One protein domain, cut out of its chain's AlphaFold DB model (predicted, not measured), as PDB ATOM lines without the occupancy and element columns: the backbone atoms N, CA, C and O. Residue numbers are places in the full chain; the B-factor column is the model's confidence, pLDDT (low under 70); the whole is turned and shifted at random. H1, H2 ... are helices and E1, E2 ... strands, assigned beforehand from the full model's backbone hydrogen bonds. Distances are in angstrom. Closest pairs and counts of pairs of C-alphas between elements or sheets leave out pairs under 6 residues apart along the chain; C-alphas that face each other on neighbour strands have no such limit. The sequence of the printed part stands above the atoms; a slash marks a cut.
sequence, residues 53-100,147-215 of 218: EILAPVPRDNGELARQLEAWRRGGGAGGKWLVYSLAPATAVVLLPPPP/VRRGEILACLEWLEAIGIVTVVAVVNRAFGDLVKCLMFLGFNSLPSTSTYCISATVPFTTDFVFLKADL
ATOM      1  N   GLU A  53     -17.494 -40.265  30.910       78.69
ATOM      2  CA  GLU A  53     -16.383 -39.330  30.830       78.69
ATOM      3  C   GLU A  53     -15.677 -39.310  32.186       78.69
ATOM      4  O   GLU A  53     -16.187 -38.795  33.186       78.69
ATOM      5  N   ILE A  54     -14.495 -39.927  32.232       76.00
ATOM      6  CA  ILE A  54     -13.639 -39.875  33.416       76.00
ATOM      7  C   ILE A  54     -12.988 -38.498  33.437       76.00
ATOM      8  O   ILE A  54     -12.160 -38.181  32.580       76.00
ATOM      9  N   LEU A  55     -13.316 -37.696  34.448       66.81
ATOM     10  CA  LEU A  55     -12.546 -36.493  34.723       66.81
ATOM     11  C   LEU A  55     -11.272 -36.891  35.463       66.81
ATOM     12  O   LEU A  55     -11.254 -37.067  36.679       66.81
ATOM     13  N   ALA A  56     -10.190 -37.039  34.707       60.50
ATOM     14  CA  ALA A  56      -8.845 -36.947  35.247       60.50
ATOM     15  C   ALA A  56      -8.335 -35.521  34.977       60.50
ATOM     16  O   ALA A  56      -8.393 -35.079  33.828       60.50
ATOM     17  N   PRO A  57      -7.821 -34.786  35.979       64.38
ATOM     18  CA  PRO A  57      -7.351 -35.258  37.285       64.38
ATOM     19  C   PRO A  57      -8.358 -35.107  38.438       64.38
ATOM     20  O   PRO A  57      -9.249 -34.261  38.397       64.38
ATOM     21  N   VAL A  58      -8.124 -35.884  39.511       67.50
ATOM     22  CA  VAL A  58      -8.754 -35.698  40.831       67.50
ATOM     23  C   VAL A  58      -8.666 -34.213  41.202       67.50
ATOM     24  O   VAL A  58      -7.559 -33.658  41.189       67.50
ATOM     25  N   PRO A  59      -9.795 -33.544  41.489       70.56
ATOM     26  CA  PRO A  59      -9.785 -32.124  41.800       70.56
ATOM     27  C   PRO A  59      -8.892 -31.876  43.019       70.56
ATOM     28  O   PRO A  59      -8.993 -32.563  44.035       70.56
ATOM     29  N   ARG A  60      -7.983 -30.904  42.898       81.06
ATOM     30  CA  ARG A  60      -7.007 -30.571  43.952       81.06
ATOM     31  C   ARG A  60      -7.671 -29.973  45.187       81.06
ATOM     32  O   ARG A  60      -7.142 -30.081  46.289       81.06
ATOM     33  N   ASP A  61      -8.807 -29.323  44.977       81.00
ATOM     34  CA  ASP A  61      -9.587 -28.650  45.997       81.00
ATOM     35  C   ASP A  61     -11.069 -28.596  45.603       81.00
ATOM     36  O   ASP A  61     -11.471 -28.870  44.468       81.00
ATOM     37  N   ASN A  62     -11.890 -28.215  46.577       75.75
ATOM     38  CA  ASN A  62     -13.343 -28.148  46.450       75.75
ATOM     39  C   ASN A  62     -13.806 -27.112  45.411       75.75
ATOM     40  O   ASN A  62     -14.860 -27.283  44.801       75.75
ATOM     41  N   GLY A  63     -13.032 -26.043  45.204       81.75
ATOM     42  CA  GLY A  63     -13.329 -25.006  44.222       81.75
ATOM     43  C   GLY A  63     -13.129 -25.494  42.789       81.75
ATOM     44  O   GLY A  63     -13.927 -25.158  41.915       81.75
ATOM     45  N   GLU A  64     -12.116 -26.326  42.548       82.25
ATOM     46  CA  GLU A  64     -11.906 -26.959  41.244       82.25
ATOM     47  C   GLU A  64     -13.024 -27.954  40.911       82.25
ATOM     48  O   GLU A  64     -13.595 -27.887  39.823       82.25
ATOM     49  N   LEU A  65     -13.424 -28.802  41.869       76.38
ATOM     50  CA  LEU A  65     -14.572 -29.702  41.693       76.38
ATOM     51  C   LEU A  65     -15.847 -28.916  41.350       76.38
ATOM     52  O   LEU A  65     -16.577 -29.278  40.429       76.38
ATOM     53  N   ALA A  66     -16.099 -27.819  42.065       77.31
ATOM     54  CA  ALA A  66     -17.237 -26.942  41.819       77.31
ATOM     55  C   ALA A  66     -17.226 -26.352  40.398       77.31
ATOM     56  O   ALA A  66     -18.256 -26.343  39.721       77.31
ATOM     57  N   ARG A  67     -16.062 -25.893  39.917       82.69
ATOM     58  CA  ARG A  67     -15.908 -25.363  38.553       82.69
ATOM     59  C   ARG A  67     -16.109 -26.432  37.496       82.69
ATOM     60  O   ARG A  67     -16.788 -26.158  36.514       82.69
ATOM     61  N   GLN A  68     -15.555 -27.626  37.692       79.75
ATOM     62  CA  GLN A  68     -15.733 -28.749  36.770       79.75
ATOM     63  C   GLN A  68     -17.196 -29.182  36.706       79.75
ATOM     64  O   GLN A  68     -17.743 -29.343  35.616       79.75
ATOM     65  N   LEU A  69     -17.862 -29.273  37.860       76.31
ATOM     66  CA  LEU A  69     -19.285 -29.578  37.944       76.31
ATOM     67  C   LEU A  69     -20.129 -28.524  37.225       76.31
ATOM     68  O   LEU A  69     -21.052 -28.849  36.479       76.31
ATOM     69  N   GLU A  70     -19.811 -27.249  37.431       79.50
ATOM     70  CA  GLU A  70     -20.548 -26.165  36.802       79.50
ATOM     71  C   GLU A  70     -20.239 -26.023  35.309       79.50
ATOM     72  O   GLU A  70     -21.132 -25.669  34.541       79.50
ATOM     73  N   ALA A  71     -19.015 -26.324  34.876       81.50
ATOM     74  CA  ALA A  71     -18.641 -26.394  33.469       81.50
ATOM     75  C   ALA A  71     -19.376 -27.542  32.771       81.50
ATOM     76  O   ALA A  71     -19.973 -27.329  31.720       81.50
ATOM     77  N   TRP A  72     -19.428 -28.722  33.391       80.00
ATOM     78  CA  TRP A  72     -20.188 -29.865  32.889       80.00
ATOM     79  C   TRP A  72     -21.696 -29.568  32.829       80.00
ATOM     80  O   TRP A  72     -22.340 -29.808  31.805       80.00
ATOM     81  N   ARG A  73     -22.253 -28.938  33.874       75.62
ATOM     82  CA  ARG A  73     -23.656 -28.491  33.912       75.62
ATOM     83  C   ARG A  73     -23.951 -27.442  32.838       75.62
ATOM     84  O   ARG A  73     -24.974 -27.542  32.167       75.62
ATOM     85  N   ARG A  74     -23.083 -26.437  32.664       79.00
ATOM     86  CA  ARG A  74     -23.234 -25.388  31.633       79.00
ATOM     87  C   ARG A  74     -23.037 -25.919  30.222       79.00
ATOM     88  O   ARG A  74     -23.713 -25.455  29.314       79.00
ATOM     89  N   GLY A  75     -22.184 -26.925  30.056       73.75
ATOM     90  CA  GLY A  75     -22.081 -27.713  28.833       73.75
ATOM     91  C   GLY A  75     -23.331 -28.552  28.554       73.75
ATOM     92  O   GLY A  75     -23.369 -29.257  27.556       73.75
ATOM     93  N   GLY A  76     -24.350 -28.505  29.420       63.28
ATOM     94  CA  GLY A  76     -25.603 -29.231  29.256       63.28
ATOM     95  C   GLY A  76     -25.458 -30.737  29.445       63.28
ATOM     96  O   GLY A  76     -26.297 -31.474  28.940       63.28
ATOM     97  N   GLY A  77     -24.384 -31.206  30.099       61.84
ATOM     98  CA  GLY A  77     -24.038 -32.629  30.099       61.84
ATOM     99  C   GLY A  77     -24.004 -33.177  28.668       61.84
ATOM    100  O   GLY A  77     -24.632 -34.202  28.416       61.84
ATOM    101  N   ALA A  78     -23.344 -32.437  27.758       50.28
ATOM    102  CA  ALA A  78     -23.506 -32.299  26.294       50.28
ATOM    103  C   ALA A  78     -23.772 -33.536  25.403       50.28
ATOM    104  O   ALA A  78     -23.876 -33.398  24.187       50.28
ATOM    105  N   GLY A  79     -23.886 -34.740  25.947       60.81
ATOM    106  CA  GLY A  79     -24.241 -35.945  25.204       60.81
ATOM    107  C   GLY A  79     -24.780 -37.077  26.074       60.81
ATOM    108  O   GLY A  79     -24.595 -38.231  25.715       60.81
ATOM    109  N   GLY A  80     -25.373 -36.780  27.238       69.12
ATOM    110  CA  GLY A  80     -25.791 -37.826  28.179       69.12
ATOM    111  C   GLY A  80     -24.604 -38.524  28.847       69.12
ATOM    112  O   GLY A  80     -24.720 -39.671  29.270       69.12
ATOM    113  N   LYS A  81     -23.464 -37.831  28.930       78.19
ATOM    114  CA  LYS A  81     -22.234 -38.376  29.493       78.19
ATOM    115  C   LYS A  81     -22.195 -38.245  31.003       78.19
ATOM    116  O   LYS A  81     -22.566 -37.203  31.553       78.19
ATOM    117  N   TRP A  82     -21.726 -39.291  31.661       80.38
ATOM    118  CA  TRP A  82     -21.674 -39.356  33.111       80.38
ATOM    119  C   TRP A  82     -20.310 -38.900  33.570       80.38
ATOM    120  O   TRP A  82     -19.297 -39.224  32.951       80.38
ATOM    121  N   LEU A  83     -20.303 -38.164  34.672       81.44
ATOM    122  CA  LEU A  83     -19.071 -37.729  35.298       81.44
ATOM    123  C   LEU A  83     -18.664 -38.766  36.330       81.44
ATOM    124  O   LEU A  83     -19.444 -39.058  37.235       81.44
ATOM    125  N   VAL A  84     -17.450 -39.294  36.216       82.06
ATOM    126  CA  VAL A  84     -16.894 -40.205  37.219       82.06
ATOM    127  C   VAL A  84     -15.603 -39.613  37.763       82.06
ATOM    128  O   VAL A  84     -14.690 -39.311  36.993       82.06
ATOM    129  N   TYR A  85     -15.518 -39.458  39.086       82.00
ATOM    130  CA  TYR A  85     -14.281 -39.075  39.765       82.00
ATOM    131  C   TYR A  85     -13.935 -40.047  40.890       82.00
ATOM    132  O   TYR A  85     -14.794 -40.467  41.661       82.00
ATOM    133  N   SER A  86     -12.655 -40.395  41.000       79.75
ATOM    134  CA  SER A  86     -12.135 -41.191  42.113       79.75
ATOM    135  C   SER A  86     -11.731 -40.254  43.255       79.75
ATOM    136  O   SER A  86     -10.900 -39.370  43.070       79.75
ATOM    137  N   LEU A  87     -12.350 -40.418  44.428       69.94
ATOM    138  CA  LEU A  87     -11.977 -39.689  45.652       69.94
ATOM    139  C   LEU A  87     -10.845 -40.385  46.408       69.94
ATOM    140  O   LEU A  87     -10.064 -39.745  47.107       69.94
ATOM    141  N   ALA A  88     -10.801 -41.709  46.302       74.75
ATOM    142  CA  ALA A  88      -9.854 -42.577  46.977       74.75
ATOM    143  C   ALA A  88      -9.609 -43.820  46.105       74.75
ATOM    144  O   ALA A  88     -10.452 -44.123  45.254       74.75
ATOM    145  N   PRO A  89      -8.529 -44.590  46.347       74.56
ATOM    146  CA  PRO A  89      -8.161 -45.756  45.536       74.56
ATOM    147  C   PRO A  89      -9.271 -46.801  45.348       74.56
ATOM    148  O   PRO A  89      -9.190 -47.596  44.424       74.56
ATOM    149  N   ALA A  90     -10.301 -46.790  46.199       81.69
ATOM    150  CA  ALA A  90     -11.427 -47.715  46.145       81.69
ATOM    151  C   ALA A  90     -12.799 -47.009  46.203       81.69
ATOM    152  O   ALA A  90     -13.814 -47.641  46.488       81.69
ATOM    153  N   THR A  91     -12.859 -45.690  45.987       79.69
ATOM    154  CA  THR A  91     -14.116 -44.928  46.049       79.69
ATOM    155  C   THR A  91     -14.272 -44.019  44.847       79.69
ATOM    156  O   THR A  91     -13.448 -43.127  44.625       79.69
ATOM    157  N   ALA A  92     -15.363 -44.216  44.110       83.88
ATOM    158  CA  ALA A  92     -15.750 -43.376  42.989       83.88
ATOM    159  C   ALA A  92     -17.048 -42.628  43.290       83.88
ATOM    160  O   ALA A  92     -17.931 -43.127  43.991       83.88
ATOM    161  N   VAL A  93     -17.172 -41.432  42.730       83.25
ATOM    162  CA  VAL A  93     -18.425 -40.692  42.697       83.25
ATOM    163  C   VAL A  93     -18.880 -40.576  41.258       83.25
ATOM    164  O   VAL A  93     -18.101 -40.204  40.382       83.25
ATOM    165  N   VAL A  94     -20.148 -40.900  41.038       84.88
ATOM    166  CA  VAL A  94     -20.798 -40.876  39.733       84.88
ATOM    167  C   VAL A  94     -21.866 -39.791  39.749       84.88
ATOM    168  O   VAL A  94     -22.761 -39.797  40.596       84.88
ATOM    169  N   LEU A  95     -21.784 -38.859  38.806       82.44
ATOM    170  CA  LEU A  95     -22.784 -37.818  38.604       82.44
ATOM    171  C   LEU A  95     -23.535 -38.096  37.323       82.44
ATOM    172  O   LEU A  95     -22.945 -38.223  36.246       82.44
ATOM    173  N   LEU A  96     -24.852 -38.168  37.463       79.62
ATOM    174  CA  LEU A  96     -25.729 -38.476  36.352       79.62
ATOM    175  C   LEU A  96     -26.193 -37.188  35.664       79.62
ATOM    176  O   LEU A  96     -26.558 -36.231  36.360       79.62
ATOM    177  N   PRO A  97     -26.167 -37.144  34.316       71.69
ATOM    178  CA  PRO A  97     -26.561 -35.972  33.545       71.69
ATOM    179  C   PRO A  97     -27.990 -35.540  33.874       71.69
ATOM    180  O   PRO A  97     -28.863 -36.395  34.057       71.69
ATOM    181  N   PRO A  98     -28.263 -34.223  33.925       69.31
ATOM    182  CA  PRO A  98     -29.640 -33.763  33.870       69.31
ATOM    183  C   PRO A  98     -30.247 -34.212  32.527       69.31
ATOM    184  O   PRO A  98     -29.547 -34.227  31.512       69.31
ATOM    185  N   PRO A  99     -31.535 -34.585  32.477       63.12
ATOM    186  CA  PRO A  99     -32.199 -34.870  31.227       63.12
ATOM    187  C   PRO A  99     -32.255 -33.600  30.379       63.12
ATOM    188  O   PRO A  99     -32.220 -32.479  30.906       63.12
ATOM    189  N   PRO A 100     -32.402 -33.771  29.059       69.00
ATOM    190  CA  PRO A 100     -32.653 -32.657  28.175       69.00
ATOM    191  C   PRO A 100     -33.915 -31.904  28.628       69.00
ATOM    192  O   PRO A 100     -34.856 -32.526  29.141       69.00
ATOM    193  N   VAL A 147     -31.836 -42.937  31.446       70.19
ATOM    194  CA  VAL A 147     -30.648 -43.754  31.661       70.19
ATOM    195  C   VAL A 147     -31.089 -45.213  31.745       70.19
ATOM    196  O   VAL A 147     -31.913 -45.574  32.597       70.19
ATOM    197  N   ARG A 148     -30.628 -46.043  30.806       80.62
ATOM    198  CA  ARG A 148     -31.090 -47.430  30.760       80.62
ATOM    199  C   ARG A 148     -30.468 -48.161  31.935       80.62
ATOM    200  O   ARG A 148     -29.283 -48.014  32.212       80.62
ATOM    201  N   ARG A 149     -31.242 -49.019  32.602       83.75
ATOM    202  CA  ARG A 149     -30.729 -49.870  33.691       83.75
ATOM    203  C   ARG A 149     -29.448 -50.618  33.285       83.75
ATOM    204  O   ARG A 149     -28.554 -50.764  34.106       83.75
ATOM    205  N   GLY A 150     -29.355 -51.038  32.019       85.25
ATOM    206  CA  GLY A 150     -28.164 -51.689  31.468       85.25
ATOM    207  C   GLY A 150     -26.917 -50.798  31.421       85.25
ATOM    208  O   GLY A 150     -25.828 -51.303  31.642       85.25
ATOM    209  N   GLU A 151     -27.062 -49.488  31.207       85.69
ATOM    210  CA  GLU A 151     -25.935 -48.539  31.227       85.69
ATOM    211  C   GLU A 151     -25.401 -48.363  32.652       85.69
ATOM    212  O   GLU A 151     -24.192 -48.359  32.862       85.69
ATOM    213  N   ILE A 152     -26.294 -48.316  33.653       86.12
ATOM    214  CA  ILE A 152     -25.891 -48.257  35.070       86.12
ATOM    215  C   ILE A 152     -25.129 -49.517  35.458       86.12
ATOM    216  O   ILE A 152     -24.071 -49.415  36.064       86.12
ATOM    217  N   LEU A 153     -25.638 -50.690  35.085       88.62
ATOM    218  CA  LEU A 153     -24.970 -51.952  35.391       88.62
ATOM    219  C   LEU A 153     -23.600 -52.048  34.716       88.62
ATOM    220  O   LEU A 153     -22.632 -52.351  35.398       88.62
ATOM    221  N   ALA A 154     -23.497 -51.701  33.430       87.50
ATOM    222  CA  ALA A 154     -22.217 -51.691  32.720       87.50
ATOM    223  C   ALA A 154     -21.207 -50.717  33.354       87.50
ATOM    224  O   ALA A 154     -20.024 -51.028  33.464       87.50
ATOM    225  N   CYS A 155     -21.670 -49.548  33.811       86.94
ATOM    226  CA  CYS A 155     -20.832 -48.605  34.548       86.94
ATOM    227  C   CYS A 155     -20.349 -49.190  35.884       86.94
ATOM    228  O   CYS A 155     -19.190 -48.993  36.241       86.94
ATOM    229  N   LEU A 156     -21.214 -49.875  36.635       89.06
ATOM    230  CA  LEU A 156     -20.853 -50.465  37.928       89.06
ATOM    231  C   LEU A 156     -19.901 -51.650  37.773       89.06
ATOM    232  O   LEU A 156     -18.912 -51.708  38.490       89.06
ATOM    233  N   GLU A 157     -20.140 -52.520  36.795       90.00
ATOM    234  CA  GLU A 157     -19.256 -53.641  36.456       90.00
ATOM    235  C   GLU A 157     -17.865 -53.139  36.036       90.00
ATOM    236  O   GLU A 157     -16.839 -53.654  36.478       90.00
ATOM    237  N   TRP A 158     -17.809 -52.066  35.238       90.19
ATOM    238  CA  TRP A 158     -16.541 -51.429  34.885       90.19
ATOM    239  C   TRP A 158     -15.824 -50.857  36.121       90.19
ATOM    240  O   TRP A 158     -14.612 -51.027  36.259       90.19
ATOM    241  N   LEU A 159     -16.557 -50.214  37.041       87.75
ATOM    242  CA  LEU A 159     -16.009 -49.693  38.301       87.75
ATOM    243  C   LEU A 159     -15.477 -50.816  39.207       87.75
ATOM    244  O   LEU A 159     -14.418 -50.672  39.817       87.75
ATOM    245  N   GLU A 160     -16.169 -51.946  39.262       88.69
ATOM    246  CA  GLU A 160     -15.718 -53.130  39.990       88.69
ATOM    247  C   GLU A 160     -14.431 -53.706  39.386       88.69
ATOM    248  O   GLU A 160     -13.469 -53.973  40.106       88.69
ATOM    249  N   ALA A 161     -14.361 -53.806  38.053       87.12
ATOM    250  CA  ALA A 161     -13.196 -54.323  37.338       87.12
ATOM    251  C   ALA A 161     -11.921 -53.492  37.575       87.12
ATOM    252  O   ALA A 161     -10.813 -54.030  37.520       87.12
ATOM    253  N   ILE A 162     -12.057 -52.191  37.865       84.81
ATOM    254  CA  ILE A 162     -10.929 -51.325  38.244       84.81
ATOM    255  C   ILE A 162     -10.616 -51.346  39.753       84.81
ATOM    256  O   ILE A 162      -9.686 -50.666  40.190       84.81
ATOM    257  N   GLY A 163     -11.368 -52.110  40.550       86.94
ATOM    258  CA  GLY A 163     -11.176 -52.262  41.993       86.94
ATOM    259  C   GLY A 163     -11.883 -51.212  42.858       86.94
ATOM    260  O   GLY A 163     -11.503 -51.023  44.016       86.94
ATOM    261  N   ILE A 164     -12.895 -50.510  42.335       88.38
ATOM    262  CA  ILE A 164     -13.725 -49.620  43.157       88.38
ATOM    263  C   ILE A 164     -14.705 -50.460  43.973       88.38
ATOM    264  O   ILE A 164     -15.539 -51.172  43.426       88.38
ATOM    265  N   VAL A 165     -14.637 -50.318  45.296       89.56
ATOM    266  CA  VAL A 165     -15.504 -51.051  46.234       89.56
ATOM    267  C   VAL A 165     -16.673 -50.212  46.733       89.56
ATOM    268  O   VAL A 165     -17.658 -50.760  47.214       89.56
ATOM    269  N   THR A 166     -16.588 -48.885  46.634       88.31
ATOM    270  CA  THR A 166     -17.650 -47.980  47.075       88.31
ATOM    271  C   THR A 166     -17.968 -46.975  45.980       88.31
ATOM    272  O   THR A 166     -17.095 -46.235  45.521       88.31
ATOM    273  N   VAL A 167     -19.242 -46.897  45.606       89.06
ATOM    274  CA  VAL A 167     -19.743 -45.919  44.641       89.06
ATOM    275  C   VAL A 167     -20.739 -44.997  45.316       89.06
ATOM    276  O   VAL A 167     -21.712 -45.432  45.935       89.06
ATOM    277  N   VAL A 168     -20.499 -43.698  45.176       88.75
ATOM    278  CA  VAL A 168     -21.440 -42.659  45.581       88.75
ATOM    279  C   VAL A 168     -22.079 -42.086  44.324       88.75
ATOM    280  O   VAL A 168     -21.411 -41.451  43.517       88.75
ATOM    281  N   ALA A 169     -23.372 -42.297  44.133       88.81
ATOM    282  CA  ALA A 169     -24.127 -41.658  43.068       88.81
ATOM    283  C   ALA A 169     -24.733 -40.340  43.571       88.81
ATOM    284  O   ALA A 169     -25.350 -40.285  44.639       88.81
ATOM    285  N   VAL A 170     -24.566 -39.277  42.788       86.75
ATOM    286  CA  VAL A 170     -25.174 -37.965  43.032       86.75
ATOM    287  C   VAL A 170     -26.230 -37.734  41.963       86.75
ATOM    288  O   VAL A 170     -25.920 -37.625  40.775       86.75
ATOM    289  N   VAL A 171     -27.492 -37.683  42.386       85.88
ATOM    290  CA  VAL A 171     -28.645 -37.640  41.479       85.88
ATOM    291  C   VAL A 171     -29.521 -36.460  41.813       85.88
ATOM    292  O   VAL A 171     -29.839 -36.239  42.973       85.88
ATOM    293  N   ASN A 172     -29.955 -35.702  40.814       82.69
ATOM    294  CA  ASN A 172     -30.895 -34.620  41.065       82.69
ATOM    295  C   ASN A 172     -32.282 -35.187  41.447       82.69
ATOM    296  O   ASN A 172     -32.793 -36.117  40.824       82.69
ATOM    297  N   ARG A 173     -32.885 -34.626  42.496       83.81
ATOM    298  CA  ARG A 173     -34.145 -35.044  43.119       83.81
ATOM    299  C   ARG A 173     -35.345 -34.938  42.181       83.81
ATOM    300  O   ARG A 173     -36.320 -35.661  42.377       83.81
ATOM    301  N   ALA A 174     -35.266 -34.103  41.144       80.75
ATOM    302  CA  ALA A 174     -36.243 -34.075  40.059       80.75
ATOM    303  C   ALA A 174     -36.335 -35.426  39.317       80.75
ATOM    304  O   ALA A 174     -37.355 -35.714  38.696       80.75
ATOM    305  N   PHE A 175     -35.316 -36.292  39.431       79.31
ATOM    306  CA  PHE A 175     -35.247 -37.613  38.794       79.31
ATOM    307  C   PHE A 175     -35.632 -38.738  39.745       79.31
ATOM    308  O   PHE A 175     -34.867 -39.671  39.991       79.31
ATOM    309  N   GLY A 176     -36.864 -38.668  40.253       84.12
ATOM    310  CA  GLY A 176     -37.402 -39.659  41.186       84.12
ATOM    311  C   GLY A 176     -37.307 -41.105  40.681       84.12
ATOM    312  O   GLY A 176     -37.033 -42.003  41.473       84.12
ATOM    313  N   ASP A 177     -37.469 -41.345  39.379       86.25
ATOM    314  CA  ASP A 177     -37.388 -42.700  38.820       86.25
ATOM    315  C   ASP A 177     -35.957 -43.235  38.768       86.25
ATOM    316  O   ASP A 177     -35.736 -44.410  39.047       86.25
ATOM    317  N   LEU A 178     -34.968 -42.374  38.513       84.81
ATOM    318  CA  LEU A 178     -33.559 -42.762  38.564       84.81
ATOM    319  C   LEU A 178     -33.128 -43.094  39.996       84.81
ATOM    320  O   LEU A 178     -32.458 -44.100  40.222       84.81
ATOM    321  N   VAL A 179     -33.566 -42.290  40.970       88.31
ATOM    322  CA  VAL A 179     -33.332 -42.562  42.394       88.31
ATOM    323  C   VAL A 179     -33.926 -43.915  42.787       88.31
ATOM    324  O   VAL A 179     -33.235 -44.720  43.407       88.31
ATOM    325  N   LYS A 180     -35.167 -44.217  42.376       88.94
ATOM    326  CA  LYS A 180     -35.779 -45.538  42.603       88.94
ATOM    327  C   LYS A 180     -34.979 -46.655  41.936       88.94
ATOM    328  O   LYS A 180     -34.721 -47.665  42.581       88.94
ATOM    329  N   CYS A 181     -34.569 -46.485  40.677       88.06
ATOM    330  CA  CYS A 181     -33.753 -47.468  39.962       88.06
ATOM    331  C   CYS A 181     -32.452 -47.777  40.709       88.06
ATOM    332  O   CYS A 181     -32.112 -48.944  40.865       88.06
ATOM    333  N   LEU A 182     -31.756 -46.758  41.213       89.62
ATOM    334  CA  LEU A 182     -30.539 -46.943  42.001       89.62
ATOM    335  C   LEU A 182     -30.828 -47.613  43.350       89.62
ATOM    336  O   LEU A 182     -30.096 -48.511  43.748       89.62
ATOM    337  N   MET A 183     -31.926 -47.268  44.023       89.94
ATOM    338  CA  MET A 183     -32.340 -47.982  45.237       89.94
ATOM    339  C   MET A 183     -32.613 -49.471  44.967       89.94
ATOM    340  O   MET A 183     -32.197 -50.319  45.751       89.94
ATOM    341  N   PHE A 184     -33.231 -49.817  43.830       90.19
ATOM    342  CA  PHE A 184     -33.403 -51.216  43.407       90.19
ATOM    343  C   PHE A 184     -32.084 -51.924  43.078       90.19
ATOM    344  O   PHE A 184     -32.029 -53.150  43.130       90.19
ATOM    345  N   LEU A 185     -31.037 -51.170  42.741       88.69
ATOM    346  CA  LEU A 185     -29.676 -51.675  42.549       88.69
ATOM    347  C   LEU A 185     -28.889 -51.781  43.868       88.69
ATOM    348  O   LEU A 185     -27.703 -52.074  43.836       88.69
ATOM    349  N   GLY A 186     -29.524 -51.542  45.021       90.88
ATOM    350  CA  GLY A 186     -28.888 -51.670  46.335       90.88
ATOM    351  C   GLY A 186     -28.238 -50.389  46.857       90.88
ATOM    352  O   GLY A 186     -27.577 -50.417  47.895       90.88
ATOM    353  N   PHE A 187     -28.435 -49.248  46.188       91.81
ATOM    354  CA  PHE A 187     -27.965 -47.976  46.723       91.81
ATOM    355  C   PHE A 187     -28.806 -47.533  47.923       91.81
ATOM    356  O   PHE A 187     -30.033 -47.467  47.869       91.81
ATOM    357  N   ASN A 188     -28.122 -47.111  48.980       91.69
ATOM    358  CA  ASN A 188     -28.728 -46.553  50.176       91.69
ATOM    359  C   ASN A 188     -28.689 -45.026  50.125       91.69
ATOM    360  O   ASN A 188     -27.653 -44.434  49.815       91.69
ATOM    361  N   SER A 189     -29.802 -44.370  50.459       89.81
ATOM    362  CA  SER A 189     -29.820 -42.914  50.606       89.81
ATOM    363  C   SER A 189     -28.978 -42.490  51.799       89.81
ATOM    364  O   SER A 189     -29.232 -42.923  52.925       89.81
ATOM    365  N   LEU A 190     -28.014 -41.608  51.565       85.38
ATOM    366  CA  LEU A 190     -27.241 -41.002  52.636       85.38
ATOM    367  C   LEU A 190     -27.997 -39.788  53.193       85.38
ATOM    368  O   LEU A 190     -28.464 -38.951  52.415       85.38
ATOM    369  N   PRO A 191     -28.118 -39.652  54.526       80.06
ATOM    370  CA  PRO A 191     -28.654 -38.435  55.112       80.06
ATOM    371  C   PRO A 191     -27.705 -37.271  54.814       80.06
ATOM    372  O   PRO A 191     -26.484 -37.412  54.894       80.06
ATOM    373  N   SER A 192     -28.276 -36.103  54.513       68.00
ATOM    374  CA  SER A 192     -27.541 -34.879  54.156       68.00
ATOM    375  C   SER A 192     -26.552 -34.406  55.229       68.00
ATOM    376  O   SER A 192     -25.651 -33.628  54.936       68.00
ATOM    377  N   THR A 193     -26.703 -34.882  56.466       64.88
ATOM    378  CA  THR A 193     -25.843 -34.567  57.610       64.88
ATOM    379  C   THR A 193     -24.642 -35.500  57.763       64.88
ATOM    380  O   THR A 193     -23.684 -35.135  58.438       64.88
ATOM    381  N   SER A 194     -24.660 -36.696  57.159       61.97
ATOM    382  CA  SER A 194     -23.609 -37.711  57.351       61.97
ATOM    383  C   SER A 194     -22.449 -37.587  56.361       61.97
ATOM    384  O   SER A 194     -21.476 -38.339  56.434       61.97
ATOM    385  N   THR A 195     -22.521 -36.652  55.424       58.16
ATOM    386  CA  THR A 195     -21.575 -36.540  54.316       58.16
ATOM    387  C   THR A 195     -20.452 -35.561  54.631       58.16
ATOM    388  O   THR A 195     -20.270 -34.535  53.981       58.16
ATOM    389  N   TYR A 196     -19.633 -35.925  55.621       54.97
ATOM    390  CA  TYR A 196     -18.408 -35.195  55.965       54.97
ATOM    391  C   TYR A 196     -17.467 -35.055  54.750       54.97
ATOM    392  O   TYR A 196     -16.832 -34.018  54.561       54.97
ATOM    393  N   CYS A 197     -17.467 -36.051  53.855       53.22
ATOM    394  CA  CYS A 197     -16.678 -36.070  52.620       53.22
ATOM    395  C   CYS A 197     -17.215 -35.162  51.495       53.22
ATOM    396  O   CYS A 197     -16.538 -34.997  50.487       53.22
ATOM    397  N   ILE A 198     -18.416 -34.587  51.635       59.03
ATOM    398  CA  ILE A 198     -19.097 -33.820  50.569       59.03
ATOM    399  C   ILE A 198     -19.312 -32.361  50.989       59.03
ATOM    400  O   ILE A 198     -19.939 -31.589  50.275       59.03
ATOM    401  N   SER A 199     -18.730 -31.932  52.110       58.78
ATOM    402  CA  SER A 199     -18.688 -30.522  52.536       58.78
ATOM    403  C   SER A 199     -18.236 -29.570  51.404       58.78
ATOM    404  O   SER A 199     -18.700 -28.437  51.315       58.78
ATOM    405  N   ALA A 200     -17.427 -30.084  50.471       56.28
ATOM    406  CA  ALA A 200     -17.016 -29.470  49.209       56.28
ATOM    407  C   ALA A 200     -18.144 -29.131  48.221       56.28
ATOM    408  O   ALA A 200     -18.089 -28.131  47.510       56.28
ATOM    409  N   THR A 201     -19.141 -30.003  48.132       55.81
ATOM    410  CA  THR A 201     -20.174 -29.997  47.091       55.81
ATOM    411  C   THR A 201     -21.471 -29.361  47.592       55.81
ATOM    412  O   THR A 201     -22.330 -29.026  46.785       55.81
ATOM    413  N   VAL A 202     -21.582 -29.104  48.905       54.81
ATOM    414  CA  VAL A 202     -22.751 -28.547  49.617       54.81
ATOM    415  C   VAL A 202     -23.446 -27.365  48.928       54.81
ATOM    416  O   VAL A 202     -24.676 -27.425  48.838       54.81
ATOM    417  N   PRO A 203     -22.764 -26.325  48.397       59.00
ATOM    418  CA  PRO A 203     -23.482 -25.190  47.807       59.00
ATOM    419  C   PRO A 203     -24.290 -25.556  46.552       59.00
ATOM    420  O   PRO A 203     -25.123 -24.768  46.118       59.00
ATOM    421  N   PHE A 204     -24.099 -26.756  45.997       57.25
ATOM    422  CA  PHE A 204     -24.793 -27.230  44.804       57.25
ATOM    423  C   PHE A 204     -25.899 -28.255  45.100       57.25
ATOM    424  O   PHE A 204     -26.466 -28.794  44.160       57.25
ATOM    425  N   THR A 205     -26.204 -28.564  46.370       58.53
ATOM    426  CA  THR A 205     -26.880 -29.832  46.745       58.53
ATOM    427  C   THR A 205     -28.331 -29.745  47.190       58.53
ATOM    428  O   THR A 205     -28.916 -30.786  47.482       58.53
ATOM    429  N   THR A 206     -28.956 -28.565  47.214       69.19
ATOM    430  CA  THR A 206     -30.373 -28.459  47.624       69.19
ATOM    431  C   THR A 206     -31.293 -29.351  46.792       69.19
ATOM    432  O   THR A 206     -32.270 -29.887  47.314       69.19
ATOM    433  N   ASP A 207     -30.921 -29.584  45.534       78.25
ATOM    434  CA  ASP A 207     -31.695 -30.373  44.583       78.25
ATOM    435  C   ASP A 207     -31.113 -31.766  44.321       78.25
ATOM    436  O   ASP A 207     -31.545 -32.418  43.378       78.25
ATOM    437  N   PHE A 208     -30.150 -32.251  45.110       80.50
ATOM    438  CA  PHE A 208     -29.503 -33.548  44.872       80.50
ATOM    439  C   PHE A 208     -29.717 -34.543  46.018       80.50
ATOM    440  O   PHE A 208     -29.847 -34.189  47.187       80.50
ATOM    441  N   VAL A 209     -29.752 -35.821  45.655       84.12
ATOM    442  CA  VAL A 209     -29.821 -36.986  46.529       84.12
ATOM    443  C   VAL A 209     -28.508 -37.743  46.400       84.12
ATOM    444  O   VAL A 209     -28.054 -38.043  45.293       84.12
ATOM    445  N   PHE A 210     -27.919 -38.057  47.548       86.12
ATOM    446  CA  PHE A 210     -26.716 -38.867  47.649       86.12
ATOM    447  C   PHE A 210     -27.094 -40.313  47.912       86.12
ATOM    448  O   PHE A 210     -27.855 -40.619  48.832       86.12
ATOM    449  N   LEU A 211     -26.546 -41.195  47.097       86.19
ATOM    450  CA  LEU A 211     -26.813 -42.619  47.113       86.19
ATOM    451  C   LEU A 211     -25.473 -43.339  47.244       86.19
ATOM    452  O   LEU A 211     -24.550 -43.033  46.501       86.19
ATOM    453  N   LYS A 212     -25.340 -44.278  48.180       89.62
ATOM    454  CA  LYS A 212     -24.119 -45.075  48.385       89.62
ATOM    455  C   LYS A 212     -24.401 -46.544  48.109       89.62
ATOM    456  O   LYS A 212     -25.339 -47.087  48.688       89.62
ATOM    457  N   ALA A 213     -23.566 -47.179  47.301       89.50
ATOM    458  CA  ALA A 213     -23.509 -48.628  47.161       89.50
ATOM    459  C   ALA A 213     -22.096 -49.116  47.487       89.50
ATOM    460  O   ALA A 213     -21.107 -48.476  47.121       89.50
ATOM    461  N   ASP A 214     -22.018 -50.240  48.188       87.44
ATOM    462  CA  ASP A 214     -20.782 -50.988  48.377       87.44
ATOM    463  C   ASP A 214     -20.830 -52.174  47.398       87.44
ATOM    464  O   ASP A 214     -21.765 -52.968  47.450       87.44
ATOM    465  N   LEU A 215     -19.862 -52.276  46.482       83.62
ATOM    466  CA  LEU A 215     -19.778 -53.323  45.447       83.62
ATOM    467  C   LEU A 215     -19.224 -54.653  45.980       83.62
ATOM    468  O   LEU A 215     -18.805 -55.508  45.215       83.62
TER     469      LEU A 215
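What this domain is: This is residues 53 to 100 and 147 to 215 of the 218 residues of an uncharacterized protein of Taenia asiatica (UniProt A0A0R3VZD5). A strongly twisted four-stranded sheet runs through the middle of a rounded body, with H1 on one side of the domain and H2 and H3 on the other. A long unnamed stretch, residues 185 to 207, loops round the outside before E4. The printed part has 117 residues, with three named helices and four named strands that follow each other along the chain as H1 E1 E2 H2 E3 H3 E4; the sheet is mixed, in the order E1 E2 E3 E4, and the class is mixed, helices and strands, with 61 residues in named elements. It is compact, with a radius of gyration of the C-alphas of 13.3 A and spans of 32 by 32 by 30 A.

Where its parts are: Find C-alpha 62 at (-13.343, -28.148, 46.450); from there H1 runs 18.0 A to residue 74. E1 is residues 82 to 88, and E2 is residues 91 to 95. Past the cut come H2, residues 149 to 161 and 18.5 A long, E3, residues 166 to 172, and H3, residues 176 to 184. E4, residues 208 to 214, is 19.8 A long and ends at (-20.782, -50.988, 48.377).

How they stand to each other: Look first at the hairpin E1 and E2, antiparallel, with N 85 and O 93 at 3.0 A. E2 and E3 are parallel, with N 94 and O 168 at 2.8 A. E3 and E4 are antiparallel, with N 169 and O 211 at 2.7 A. H3 is on the sheet at a height of 9.5 A, and its closest C-alphas to E3 are those of Val 179 and Val 171, 6.9 A apart. H1 and H2 only graze the sheet, and they are apart. In H1, H2 and H3 every O i to N i+4 pair is within hydrogen-bond range.

The domain as a whole: Residues 101 to 146 are not printed, and C-alphas 100 and 147 are 11.8 A apart across this cut. The link from H3 to E4 is long. Confidence is under 70 in 28 residues, among them 192 to 206.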